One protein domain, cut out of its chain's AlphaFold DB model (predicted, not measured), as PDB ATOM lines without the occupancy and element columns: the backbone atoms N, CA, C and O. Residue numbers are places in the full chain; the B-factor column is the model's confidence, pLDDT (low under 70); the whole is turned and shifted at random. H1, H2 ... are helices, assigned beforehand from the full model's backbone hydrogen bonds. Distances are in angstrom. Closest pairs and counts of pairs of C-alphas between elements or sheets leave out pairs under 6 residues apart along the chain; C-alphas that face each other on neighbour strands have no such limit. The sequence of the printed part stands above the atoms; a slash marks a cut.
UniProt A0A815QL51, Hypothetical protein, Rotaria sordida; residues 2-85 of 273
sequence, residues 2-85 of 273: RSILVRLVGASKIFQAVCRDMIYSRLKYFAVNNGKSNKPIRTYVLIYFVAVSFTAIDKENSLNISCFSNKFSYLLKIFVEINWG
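This is residues 2 to 85 of the 273 residues of the protein "Hypothetical protein" of Rotaria sordida (UniProt A0A815QL51). What is the shape? H1 crosses one side of a hairpin of H3 and H4, with short H2 at H1's end. What is printed? The printed part has 84 residues with four named helices, H1 to H4 in order: all helix. It is only just compact, close to loose: radius of gyration of the C-alphas 13.7 A, spans 40, 27 and 19 A.

Where is the longest helix? H4, residues 62 to 81, runs 31.6 A from C-alpha 62 at (151.955, 182.773, 129.524). Where are the others? H1 is residues 2 to 20, from C-alpha 2 at (142.425, 176.492, 114.722), H2 25 to 31 and H3 41 to 56.

What touches H4? H3 does, opposite ways at a shallow tilt of 22 degrees, the closest C-alphas, Val 52 and Ile 65, 6.8 A apart. H1 does at a steep tilt of 58 degrees, the closest C-alphas, Leu 5 and Phe 72, 6.5 A apart. What of the backbones? Every O i to N i+4 pair is within hydrogen-bond range in H1 and H3, 13 of 16 in H4, and 0 of 3 in H2, with 2 of 4 O i to N i+3 pairs.

Is it cut? The printed part has no cut and no long link. Where is confidence low? Residues 33 to 39 and 78 to 85, among others, have pLDDT under 70.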
ATOM      1  N   ARG A   2     143.799 176.467 115.300       55.66
ATOM      2  CA  ARG A   2     142.425 176.492 114.722       55.66
ATOM      3  C   ARG A   2     141.612 175.212 114.999       55.66
ATOM      4  O   ARG A   2     140.478 175.303 115.443       55.66
ATOM      5  N   SER A   3     142.219 174.036 114.829       70.88
ATOM      6  CA  SER A   3     141.556 172.738 115.057       70.88
ATOM      7  C   SER A   3     141.128 172.500 116.520       70.88
ATOM      8  O   SER A   3     140.071 171.927 116.767       70.88
ATOM      9  N   ILE A   4     141.904 172.988 117.498       70.00
ATOM     10  CA  ILE A   4     141.600 172.845 118.936       70.00
ATOM     11  C   ILE A   4     140.384 173.693 119.309       70.00
ATOM     12  O   ILE A   4     139.471 173.213 119.971       70.00
ATOM     13  N   LEU A   5     140.338 174.935 118.834       71.69
ATOM     14  CA  LEU A   5     139.256 175.850 119.180       71.69
ATOM     15  C   LEU A   5     137.916 175.445 118.546       71.69
ATOM     16  O   LEU A   5     136.882 175.554 119.197       71.69
ATOM     17  N   VAL A   6     137.925 174.905 117.321       73.81
ATOM     18  CA  VAL A   6     136.716 174.341 116.690       73.81
ATOM     19  C   VAL A   6     136.185 173.146 117.490       73.81
ATOM     20  O   VAL A   6     134.983 173.060 117.742       73.81
ATOM     21  N   ARG A   7     137.074 172.259 117.962       79.50
ATOM     22  CA  ARG A   7     136.694 171.137 118.841       79.50
ATOM     23  C   ARG A   7     136.124 171.613 120.173       79.50
ATOM     24  O   ARG A   7     135.168 171.026 120.660       79.50
ATOM     25  N   LEU A   8     136.663 172.691 120.732       77.75
ATOM     26  CA  LEU A   8     136.241 173.253 122.014       77.75
ATOM     27  C   LEU A   8     134.849 173.906 121.943       77.75
ATOM     28  O   LEU A   8     134.002 173.716 122.821       77.75
ATOM     29  N   VAL A   9     134.577 174.611 120.844       76.88
ATOM     30  CA  VAL A   9     133.247 175.152 120.539       76.88
ATOM     31  C   VAL A   9     132.243 174.024 120.278       76.88
ATOM     32  O   VAL A   9     131.128 174.064 120.802       76.88
ATOM     33  N   GLY A  10     132.638 172.983 119.537       77.81
ATOM     34  CA  GLY A  10     131.823 171.780 119.332       77.81
ATOM     35  C   GLY A  10     131.496 171.059 120.643       77.81
ATOM     36  O   GLY A  10     130.330 170.780 120.918       77.81
ATOM     37  N   ALA A  11     132.497 170.849 121.502       82.06
ATOM     38  CA  ALA A  11     132.337 170.244 122.822       82.06
ATOM     39  C   ALA A  11     131.359 171.031 123.704       82.06
ATOM     40  O   ALA A  11     130.552 170.435 124.411       82.06
ATOM     41  N   SER A  12     131.361 172.364 123.605       81.69
ATOM     42  CA  SER A  12     130.432 173.214 124.354       81.69
ATOM     43  C   SER A  12     128.977 173.032 123.928       81.69
ATOM     44  O   SER A  12     128.077 172.979 124.767       81.69
ATOM     45  N   LYS A  13     128.730 172.881 122.624       76.38
ATOM     46  CA  LYS A  13     127.386 172.591 122.108       76.38
ATOM     47  C   LYS A  13     126.930 171.180 122.495       76.38
ATOM     48  O   LYS A  13     125.794 171.018 122.933       76.38
ATOM     49  N   ILE A  14     127.822 170.188 122.408       79.75
ATOM     50  CA  ILE A  14     127.542 168.801 122.818       79.75
ATOM     51  C   ILE A  14     127.220 168.741 124.315       79.75
ATOM     52  O   ILE A  14     126.201 168.175 124.699       79.75
ATOM     53  N   PHE A  15     128.029 169.380 125.162       83.75
ATOM     54  CA  PHE A  15     127.805 169.398 126.607       83.75
ATOM     55  C   PHE A  15     126.488 170.087 126.975       83.75
ATOM     56  O   PHE A  15     125.740 169.571 127.804       83.75
ATOM     57  N   GLN A  16     126.141 171.205 126.324       82.00
ATOM     58  CA  GLN A  16     124.833 171.834 126.528       82.00
ATOM     59  C   GLN A  16     123.682 170.914 126.100       82.00
ATOM     60  O   GLN A  16     122.691 170.823 126.822       82.00
ATOM     61  N   ALA A  17     123.801 170.224 124.961       76.19
ATOM     62  CA  ALA A  17     122.786 169.280 124.498       76.19
ATOM     63  C   ALA A  17     122.580 168.131 125.499       76.19
ATOM     64  O   ALA A  17     121.444 167.830 125.853       76.19
ATOM     65  N   VAL A  18     123.664 167.573 126.048       78.31
ATOM     66  CA  VAL A  18     123.601 166.548 127.104       78.31
ATOM     67  C   VAL A  18     122.937 167.089 128.374       78.31
ATOM     68  O   VAL A  18     122.117 166.408 128.985       78.31
ATOM     69  N   CYS A  19     123.239 168.329 128.766       79.56
ATOM     70  CA  CYS A  19     122.600 168.955 129.924       79.56
ATOM     71  C   CYS A  19     121.094 169.183 129.697       79.56
ATOM     72  O   CYS A  19     120.312 169.070 130.641       79.56
ATOM     73  N   ARG A  20     120.672 169.473 128.456       74.12
ATOM     74  CA  ARG A  20     119.251 169.616 128.082       74.12
ATOM     75  C   ARG A  20     118.472 168.311 128.148       74.12
ATOM     76  O   ARG A  20     117.278 168.363 128.424       74.12
ATOM     77  N   ASP A  21     119.124 167.169 127.963       75.38
ATOM     78  CA  ASP A  21     118.468 165.865 128.085       75.38
ATOM     79  C   ASP A  21     118.086 165.531 129.549       75.38
ATOM     80  O   ASP A  21     117.444 164.513 129.794       75.38
ATOM     81  N   MET A  22     118.434 166.387 130.528       70.50
ATOM     82  CA  MET A  22     118.014 166.311 131.944       70.50
ATOM     83  C   MET A  22     118.356 164.981 132.639       70.50
ATOM     84  O   MET A  22     117.815 164.666 133.696       70.50
ATOM     85  N   ILE A  23     119.311 164.234 132.081       76.62
ATOM     86  CA  ILE A  23     119.791 162.946 132.601       76.62
ATOM     87  C   ILE A  23     120.449 163.128 133.981       76.62
ATOM     88  O   ILE A  23     120.348 162.263 134.845       76.62
ATOM     89  N   TYR A  24     121.083 164.283 134.216       77.38
ATOM     90  CA  TYR A  24     121.745 164.616 135.476       77.38
ATOM     91  C   TYR A  24     121.139 165.874 136.103       77.38
ATOM     92  O   TYR A  24     121.360 166.989 135.627       77.38
ATOM     93  N   SER A  25     120.444 165.715 137.235       72.44
ATOM     94  CA  SER A  25     119.757 166.824 137.922       72.44
ATOM     95  C   SER A  25     120.688 167.978 138.321       72.44
ATOM     96  O   SER A  25     120.261 169.130 138.354       72.44
ATOM     97  N   ARG A  26     121.972 167.699 138.597       79.56
ATOM     98  CA  ARG A  26     122.972 168.719 138.977       79.56
ATOM     99  C   ARG A  26     123.475 169.561 137.796       79.56
ATOM    100  O   ARG A  26     123.984 170.653 138.013       79.56
ATOM    101  N   LEU A  27     123.313 169.096 136.553       80.44
ATOM    102  CA  LEU A  27     123.805 169.781 135.346       80.44
ATOM    103  C   LEU A  27     122.748 170.668 134.665       80.44
ATOM    104  O   LEU A  27     123.043 171.344 133.679       80.44
ATOM    105  N   LYS A  28     121.537 170.753 135.235       77.69
ATOM    106  CA  LYS A  28     120.433 171.594 134.737       77.69
ATOM    107  C   LYS A  28     120.819 173.071 134.589       77.69
ATOM    108  O   LYS A  28     120.317 173.758 133.704       77.69
ATOM    109  N   TYR A  29     121.755 173.554 135.407       82.62
ATOM    110  CA  TYR A  29     122.267 174.922 135.328       82.62
ATOM    111  C   TYR A  29     122.856 175.275 133.947       82.62
ATOM    112  O   TYR A  29     122.661 176.393 133.465       82.62
ATOM    113  N   PHE A  30     123.523 174.327 133.281       82.81
ATOM    114  CA  PHE A  30     124.146 174.527 131.966       82.81
ATOM    115  C   PHE A  30     123.188 174.279 130.792       82.81
ATOM    116  O   PHE A  30     123.500 174.638 129.660       82.81
ATOM    117  N   ALA A  31     122.008 173.708 131.051       73.81
ATOM    118  CA  ALA A  31     120.986 173.432 130.041       73.81
ATOM    119  C   ALA A  31     120.213 174.683 129.586       73.81
ATOM    120  O   ALA A  31     119.536 174.648 128.560       73.81
ATOM    121  N   VAL A  32     120.293 175.776 130.357       78.19
ATOM    122  CA  VAL A  32     119.532 177.010 130.124       78.19
ATOM    123  C   VAL A  32     120.006 177.717 128.853       78.19
ATOM    124  O   VAL A  32     121.207 177.879 128.620       78.19
ATOM    125  N   ASN A  33     119.043 178.151 128.040       68.62
ATOM    126  CA  ASN A  33     119.285 178.876 126.799       68.62
ATOM    127  C   ASN A  33     119.184 180.379 127.044       68.62
ATOM    128  O   ASN A  33     118.212 180.842 127.633       68.62
ATOM    129  N   ASN A  34     120.158 181.134 126.534       63.88
ATOM    130  CA  ASN A  34     120.111 182.591 126.560       63.88
ATOM    131  C   ASN A  34     119.833 183.129 125.143       63.88
ATOM    132  O   ASN A  34     120.633 182.916 124.226       63.88
ATOM    133  N   GLY A  35     118.716 183.852 124.987       65.50
ATOM    134  CA  GLY A  35     118.328 184.588 123.773       65.50
ATOM    135  C   GLY A  35     117.777 183.743 122.612       65.50
ATOM    136  O   GLY A  35     117.796 182.515 122.646       65.50
ATOM    137  N   LYS A  36     117.334 184.423 121.540       55.47
ATOM    138  CA  LYS A  36     116.702 183.831 120.334       55.47
ATOM    139  C   LYS A  36     117.588 182.817 119.577       55.47
ATOM    140  O   LYS A  36     117.081 181.981 118.846       55.47
ATOM    141  N   SER A  37     118.909 182.861 119.782       59.84
ATOM    142  CA  SER A  37     119.917 182.041 119.078       59.84
ATOM    143  C   SER A  37     120.391 180.806 119.881       59.84
ATOM    144  O   SER A  37     121.306 180.103 119.461       59.84
ATOM    145  N   ASN A  38     119.757 180.484 121.022       65.56
ATOM    146  CA  ASN A  38     120.053 179.279 121.822       65.56
ATOM    147  C   ASN A  38     121.547 179.108 122.177       65.56
ATOM    148  O   ASN A  38     122.086 177.999 122.160       65.56
ATOM    149  N   LYS A  39     122.234 180.206 122.520       69.19
ATOM    150  CA  LYS A  39     123.690 180.204 122.727       69.19
ATOM    151  C   LYS A  39     124.083 179.508 124.049       69.19
ATOM    152  O   LYS A  39     123.582 179.914 125.102       69.19
ATOM    153  N   PRO A  40     125.027 178.540 124.041       75.50
ATOM    154  CA  PRO A  40     125.579 177.891 125.242       75.50
ATOM    155  C   PRO A  40     126.497 178.770 126.111       75.50
ATOM    156  O   PRO A  40     127.594 178.351 126.465       75.50
ATOM    157  N   ILE A  41     126.100 179.991 126.486       79.00
ATOM    158  CA  ILE A  41     127.013 180.951 127.149       79.00
ATOM    159  C   ILE A  41     127.658 180.355 128.411       79.00
ATOM    160  O   ILE A  41     128.876 180.389 128.556       79.00
ATOM    161  N   ARG A  42     126.859 179.734 129.287       84.94
ATOM    162  CA  ARG A  42     127.350 179.116 130.536       84.94
ATOM    163  C   ARG A  42     128.342 177.984 130.272       84.94
ATOM    164  O   ARG A  42     129.320 177.830 130.995       84.94
ATOM    165  N   THR A  43     128.102 177.216 129.218       85.12
ATOM    166  CA  THR A  43     128.948 176.091 128.828       85.12
ATOM    167  C   THR A  43     130.255 176.553 128.187       85.12
ATOM    168  O   THR A  43     131.307 175.992 128.485       85.12
ATOM    169  N   TYR A  44     130.215 177.609 127.369       85.19
ATOM    170  CA  TYR A  44     131.424 178.228 126.824       85.19
ATOM    171  C   TYR A  44     132.327 178.768 127.932       85.19
ATOM    172  O   TYR A  44     133.536 178.574 127.871       85.19
ATOM    173  N   VAL A  45     131.743 179.390 128.962       85.94
ATOM    174  CA  VAL A  45     132.485 179.876 130.135       85.94
ATOM    175  C   VAL A  45     133.130 178.716 130.893       85.94
ATOM    176  O   VAL A  45     134.323 178.769 131.179       85.94
ATOM    177  N   LEU A  46     132.382 177.641 131.169       87.19
ATOM    178  CA  LEU A  46     132.913 176.460 131.855       87.19
ATOM    179  C   LEU A  46     134.113 175.860 131.108       87.19
ATOM    180  O   LEU A  46     135.167 175.630 131.693       87.19
ATOM    181  N   ILE A  47     133.959 175.627 129.807       86.00
ATOM    182  CA  ILE A  47     134.987 174.976 128.992       86.00
ATOM    183  C   ILE A  47     136.191 175.898 128.767       86.00
ATOM    184  O   ILE A  47     137.319 175.410 128.697       86.00
ATOM    185  N   TYR A  48     135.985 177.216 128.720       84.69
ATOM    186  CA  TYR A  48     137.074 178.189 128.726       84.69
ATOM    187  C   TYR A  48     137.931 178.065 129.990       84.69
ATOM    188  O   TYR A  48     139.146 177.935 129.876       84.69
ATOM    189  N   PHE A  49     137.315 178.030 131.179       86.56
ATOM    190  CA  PHE A  49     138.059 177.870 132.432       86.56
ATOM    191  C   PHE A  49     138.796 176.535 132.503       86.56
ATOM    192  O   PHE A  49     139.975 176.525 132.839       86.56
ATOM    193  N   VAL A  50     138.152 175.430 132.111       86.75
ATOM    194  CA  VAL A  50     138.806 174.111 132.055       86.75
ATOM    195  C   VAL A  50     140.030 174.152 131.136       86.75
ATOM    196  O   VAL A  50     141.104 173.699 131.521       86.75
ATOM    197  N   ALA A  51     139.902 174.737 129.944       83.19
ATOM    198  CA  ALA A  51     141.006 174.829 128.995       83.19
ATOM    199  C   ALA A  51     142.152 175.708 129.506       83.19
ATOM    200  O   ALA A  51     143.310 175.314 129.387       83.19
ATOM    201  N   VAL A  52     141.838 176.853 130.124       83.75
ATOM    202  CA  VAL A  52     142.842 177.736 130.728       83.75
ATOM    203  C   VAL A  52     143.568 177.033 131.877       83.75
ATOM    204  O   VAL A  52     144.796 177.080 131.917       83.75
ATOM    205  N   SER A  53     142.852 176.319 132.755       84.56
ATOM    206  CA  SER A  53     143.451 175.546 133.852       84.56
ATOM    207  C   SER A  53     144.437 174.490 133.352       84.56
ATOM    208  O   SER A  53     145.527 174.390 133.905       84.56
ATOM    209  N   PHE A  54     144.109 173.757 132.281       82.00
ATOM    210  CA  PHE A  54     145.044 172.800 131.675       82.00
ATOM    211  C   PHE A  54     146.265 173.486 131.051       82.00
ATOM    212  O   PHE A  54     147.378 172.997 131.206       82.00
ATOM    213  N   THR A  55     146.091 174.633 130.387       76.62
ATOM    214  CA  THR A  55     147.226 175.377 129.812       76.62
ATOM    215  C   THR A  55     148.100 176.076 130.855       76.62
ATOM    216  O   THR A  55     149.255 176.363 130.569       76.62
ATOM    217  N   ALA A  56     147.573 176.346 132.053       75.81
ATOM    218  CA  ALA A  56     148.303 177.005 133.135       75.81
ATOM    219  C   ALA A  56     149.248 176.062 133.901       75.81
ATOM    220  O   ALA A  56     150.126 176.539 134.618       75.81
ATOM    221  N   ILE A  57     149.083 174.740 133.760       80.25
ATOM    222  CA  ILE A  57     149.988 173.739 134.351       80.25
ATOM    223  C   ILE A  57     151.376 173.811 133.685       80.25
ATOM    224  O   ILE A  57     152.389 173.623 134.360       80.25
ATOM    225  N   ASP A  58     151.436 174.187 132.404       72.56
ATOM    226  CA  ASP A  58     152.685 174.520 131.716       72.56
ATOM    227  C   ASP A  58     153.142 175.935 132.100       72.56
ATOM    228  O   ASP A  58     152.785 176.942 131.482       72.56
ATOM    229  N   LYS A  59     153.967 176.001 133.148       63.97
ATOM    230  CA  LYS A  59     154.468 177.232 133.787       63.97
ATOM    231  C   LYS A  59     155.240 178.177 132.843       63.97
ATOM    232  O   LYS A  59     155.447 179.336 133.189       63.97
ATOM    233  N   GLU A  60     155.644 177.709 131.661       65.81
ATOM    234  CA  GLU A  60     156.501 178.433 130.707       65.81
ATOM    235  C   GLU A  60     155.726 179.212 129.618       65.81
ATOM    236  O   GLU A  60     156.306 179.982 128.862       65.81
ATOM    237  N   ASN A  61     154.395 179.088 129.542       63.56
ATOM    238  CA  ASN A  61     153.634 179.466 128.342       63.56
ATOM    239  C   ASN A  61     152.559 180.559 128.545       63.56
ATOM    240  O   ASN A  61     151.465 180.487 127.979       63.56
ATOM    241  N   SER A  62     152.873 181.633 129.284       66.25
ATOM    242  CA  SER A  62     151.955 182.773 129.524       66.25
ATOM    243  C   SER A  62     151.413 183.425 128.231       66.25
ATOM    244  O   SER A  62     150.222 183.728 128.117       66.25
ATOM    245  N   LEU A  63     152.247 183.543 127.188       67.75
ATOM    246  CA  LEU A  63     151.851 184.075 125.872       67.75
ATOM    247  C   LEU A  63     150.765 183.231 125.175       67.75
ATOM    248  O   LEU A  63     149.926 183.768 124.441       67.75
ATOM    249  N   ASN A  64     150.732 181.919 125.430       72.12
ATOM    250  CA  ASN A  64     149.754 181.017 124.823       72.12
ATOM    251  C   ASN A  64     148.343 181.241 125.382       72.12
ATOM    252  O   ASN A  64     147.373 181.105 124.633       72.12
ATOM    253  N   ILE A  65     148.218 181.668 126.644       77.00
ATOM    254  CA  ILE A  65     146.931 181.948 127.298       77.00
ATOM    255  C   ILE A  65     146.262 183.181 126.669       77.00
ATOM    256  O   ILE A  65     145.099 183.114 126.259       77.00
ATOM    257  N   SER A  66     147.002 184.284 126.491       78.12
ATOM    258  CA  SER A  66     146.487 185.498 125.830       78.12
ATOM    259  C   SER A  66     146.105 185.247 124.368       78.12
ATOM    260  O   SER A  66     145.053 185.694 123.900       78.12
ATOM    261  N   CYS A  67     146.918 184.476 123.636       79.19
ATOM    262  CA  CYS A  67     146.614 184.107 122.253       79.19
ATOM    263  C   CYS A  67     145.358 183.223 122.153       79.19
ATOM    264  O   CYS A  67     144.536 183.400 121.247       79.19
ATOM    265  N   PHE A  68     145.194 182.283 123.089       80.44
ATOM    266  CA  PHE A  68     144.029 181.409 123.171       80.44
ATOM    267  C   PHE A  68     142.750 182.197 123.464       80.44
ATOM    268  O   PHE A  68     141.768 182.023 122.746       80.44
ATOM    269  N   SER A  69     142.777 183.113 124.438       80.69
ATOM    270  CA  SER A  69     141.619 183.937 124.814       80.69
ATOM    271  C   SER A  69     141.105 184.804 123.657       80.69
ATOM    272  O   SER A  69     139.920 184.748 123.312       80.69
ATOM    273  N   ASN A  70     142.002 185.507 122.955       81.12
ATOM    274  CA  ASN A  70     141.631 186.337 121.804       81.12
ATOM    275  C   ASN A  70     141.023 185.511 120.660       81.12
ATOM    276  O   ASN A  70     139.994 185.882 120.086       81.12
ATOM    277  N   LYS A  71     141.616 184.351 120.350       78.44
ATOM    278  CA  LYS A  71     141.099 183.454 119.305       78.44
ATOM    279  C   LYS A  71     139.789 182.783 119.717       78.44
ATOM    280  O   LYS A  71     138.925 182.589 118.865       78.44
ATOM    281  N   PHE A  72     139.617 182.452 120.996       81.31
ATOM    282  CA  PHE A  72     138.378 181.888 121.522       81.31
ATOM    283  C   PHE A  72     137.229 182.899 121.447       81.31
ATOM    284  O   PHE A  72     136.174 182.570 120.912       81.31
ATOM    285  N   SER A  73     137.456 184.151 121.856       77.38
ATOM    286  CA  SER A  73     136.477 185.243 121.734       77.38
ATOM    287  C   SER A  73     136.063 185.498 120.276       77.38
ATOM    288  O   SER A  73     134.874 185.603 119.968       77.38
ATOM    289  N   TYR A  74     137.028 185.509 119.349       76.56
ATOM    290  CA  TYR A  74     136.754 185.647 117.915       76.56
ATOM    291  C   TYR A  74     135.910 184.486 117.360       76.56
ATOM    292  O   TYR A  74     134.946 184.706 116.629       76.56
ATOM    293  N   LEU A  75     136.207 183.244 117.750       71.31
ATOM    294  CA  LEU A  75     135.449 182.075 117.293       71.31
ATOM    295  C   LEU A  75     134.061 181.980 117.926       71.31
ATOM    296  O   LEU A  75     133.126 181.558 117.249       71.31
ATOM    297  N   LEU A  76     133.887 182.427 119.172       70.62
ATOM    298  CA  LEU A  76     132.560 182.545 119.776       70.62
ATOM    299  C   LEU A  76     131.661 183.503 118.995       70.62
ATOM    300  O   LEU A  76     130.464 183.255 118.934       70.62
ATOM    301  N   LYS A  77     132.207 184.549 118.364       70.38
ATOM    302  CA  LYS A  77     131.425 185.442 117.494       70.38
ATOM    303  C   LYS A  77     130.996 184.757 116.191       70.38
ATOM    304  O   LYS A  77     129.872 184.965 115.757       70.38
ATOM    305  N   ILE A  78     131.847 183.907 115.611       65.50
ATOM    306  CA  ILE A  78     131.594 183.239 114.319       65.50
ATOM    307  C   ILE A  78     130.653 182.031 114.452       65.50
ATOM    308  O   ILE A  78     129.786 181.812 113.616       65.50
ATOM    309  N   PHE A  79     130.784 181.229 115.509       62.09
ATOM    310  CA  PHE A  79     130.037 179.967 115.654       62.09
ATOM    311  C   PHE A  79     128.603 180.123 116.199       62.09
ATOM    312  O   PHE A  79     127.935 179.126 116.519       62.09
ATOM    313  N   VAL A  80     128.135 181.367 116.300       55.41
ATOM    314  CA  VAL A  80     126.846 181.778 116.869       55.41
ATOM    315  C   VAL A  80     125.635 181.331 116.047       55.41
ATOM    316  O   VAL A  80     124.566 181.170 116.629       55.41
ATOM    317  N   GLU A  81     125.791 181.024 114.759       50.34
ATOM    318  CA  GLU A  81     124.625 180.810 113.880       50.34
ATOM    319  C   GLU A  81     124.388 179.359 113.443       50.34
ATOM    320  O   GLU A  81     123.387 179.059 112.803       50.34
ATOM    321  N   ILE A  82     125.240 178.409 113.841       50.94
ATOM    322  CA  ILE A  82     125.057 177.008 113.429       50.94
ATOM    323  C   ILE A  82     124.150 176.282 114.435       50.94
ATOM    324  O   ILE A  82     124.617 175.841 115.497       50.94
ATOM    325  N   ASN A  83     122.861 176.185 114.100       56.38
ATOM    326  CA  ASN A  83     121.841 175.408 114.807       56.38
ATOM    327  C   ASN A  83     121.920 173.934 114.365       56.38
ATOM    328  O   ASN A  83     121.406 173.567 113.315       56.38
ATOM    329  N   TRP A  84     122.578 173.082 115.153       56.59
ATOM    330  CA  TRP A  84     122.813 171.658 114.844       56.59
ATOM    331  C   TRP A  84     121.571 170.750 114.998       56.59
ATOM    332  O   TRP A  84     121.704 169.542 115.177       56.59
ATOM    333  N   GLY A  85     120.360 171.309 114.930       58.75
ATOM    334  CA  GLY A  85     119.116 170.580 115.183       58.75
ATOM    335  C   GLY A  85     118.958 170.146 116.649       58.75
ATOM    336  O   GLY A  85     119.882 170.211 117.461       58.75
TER     337      GLY A  85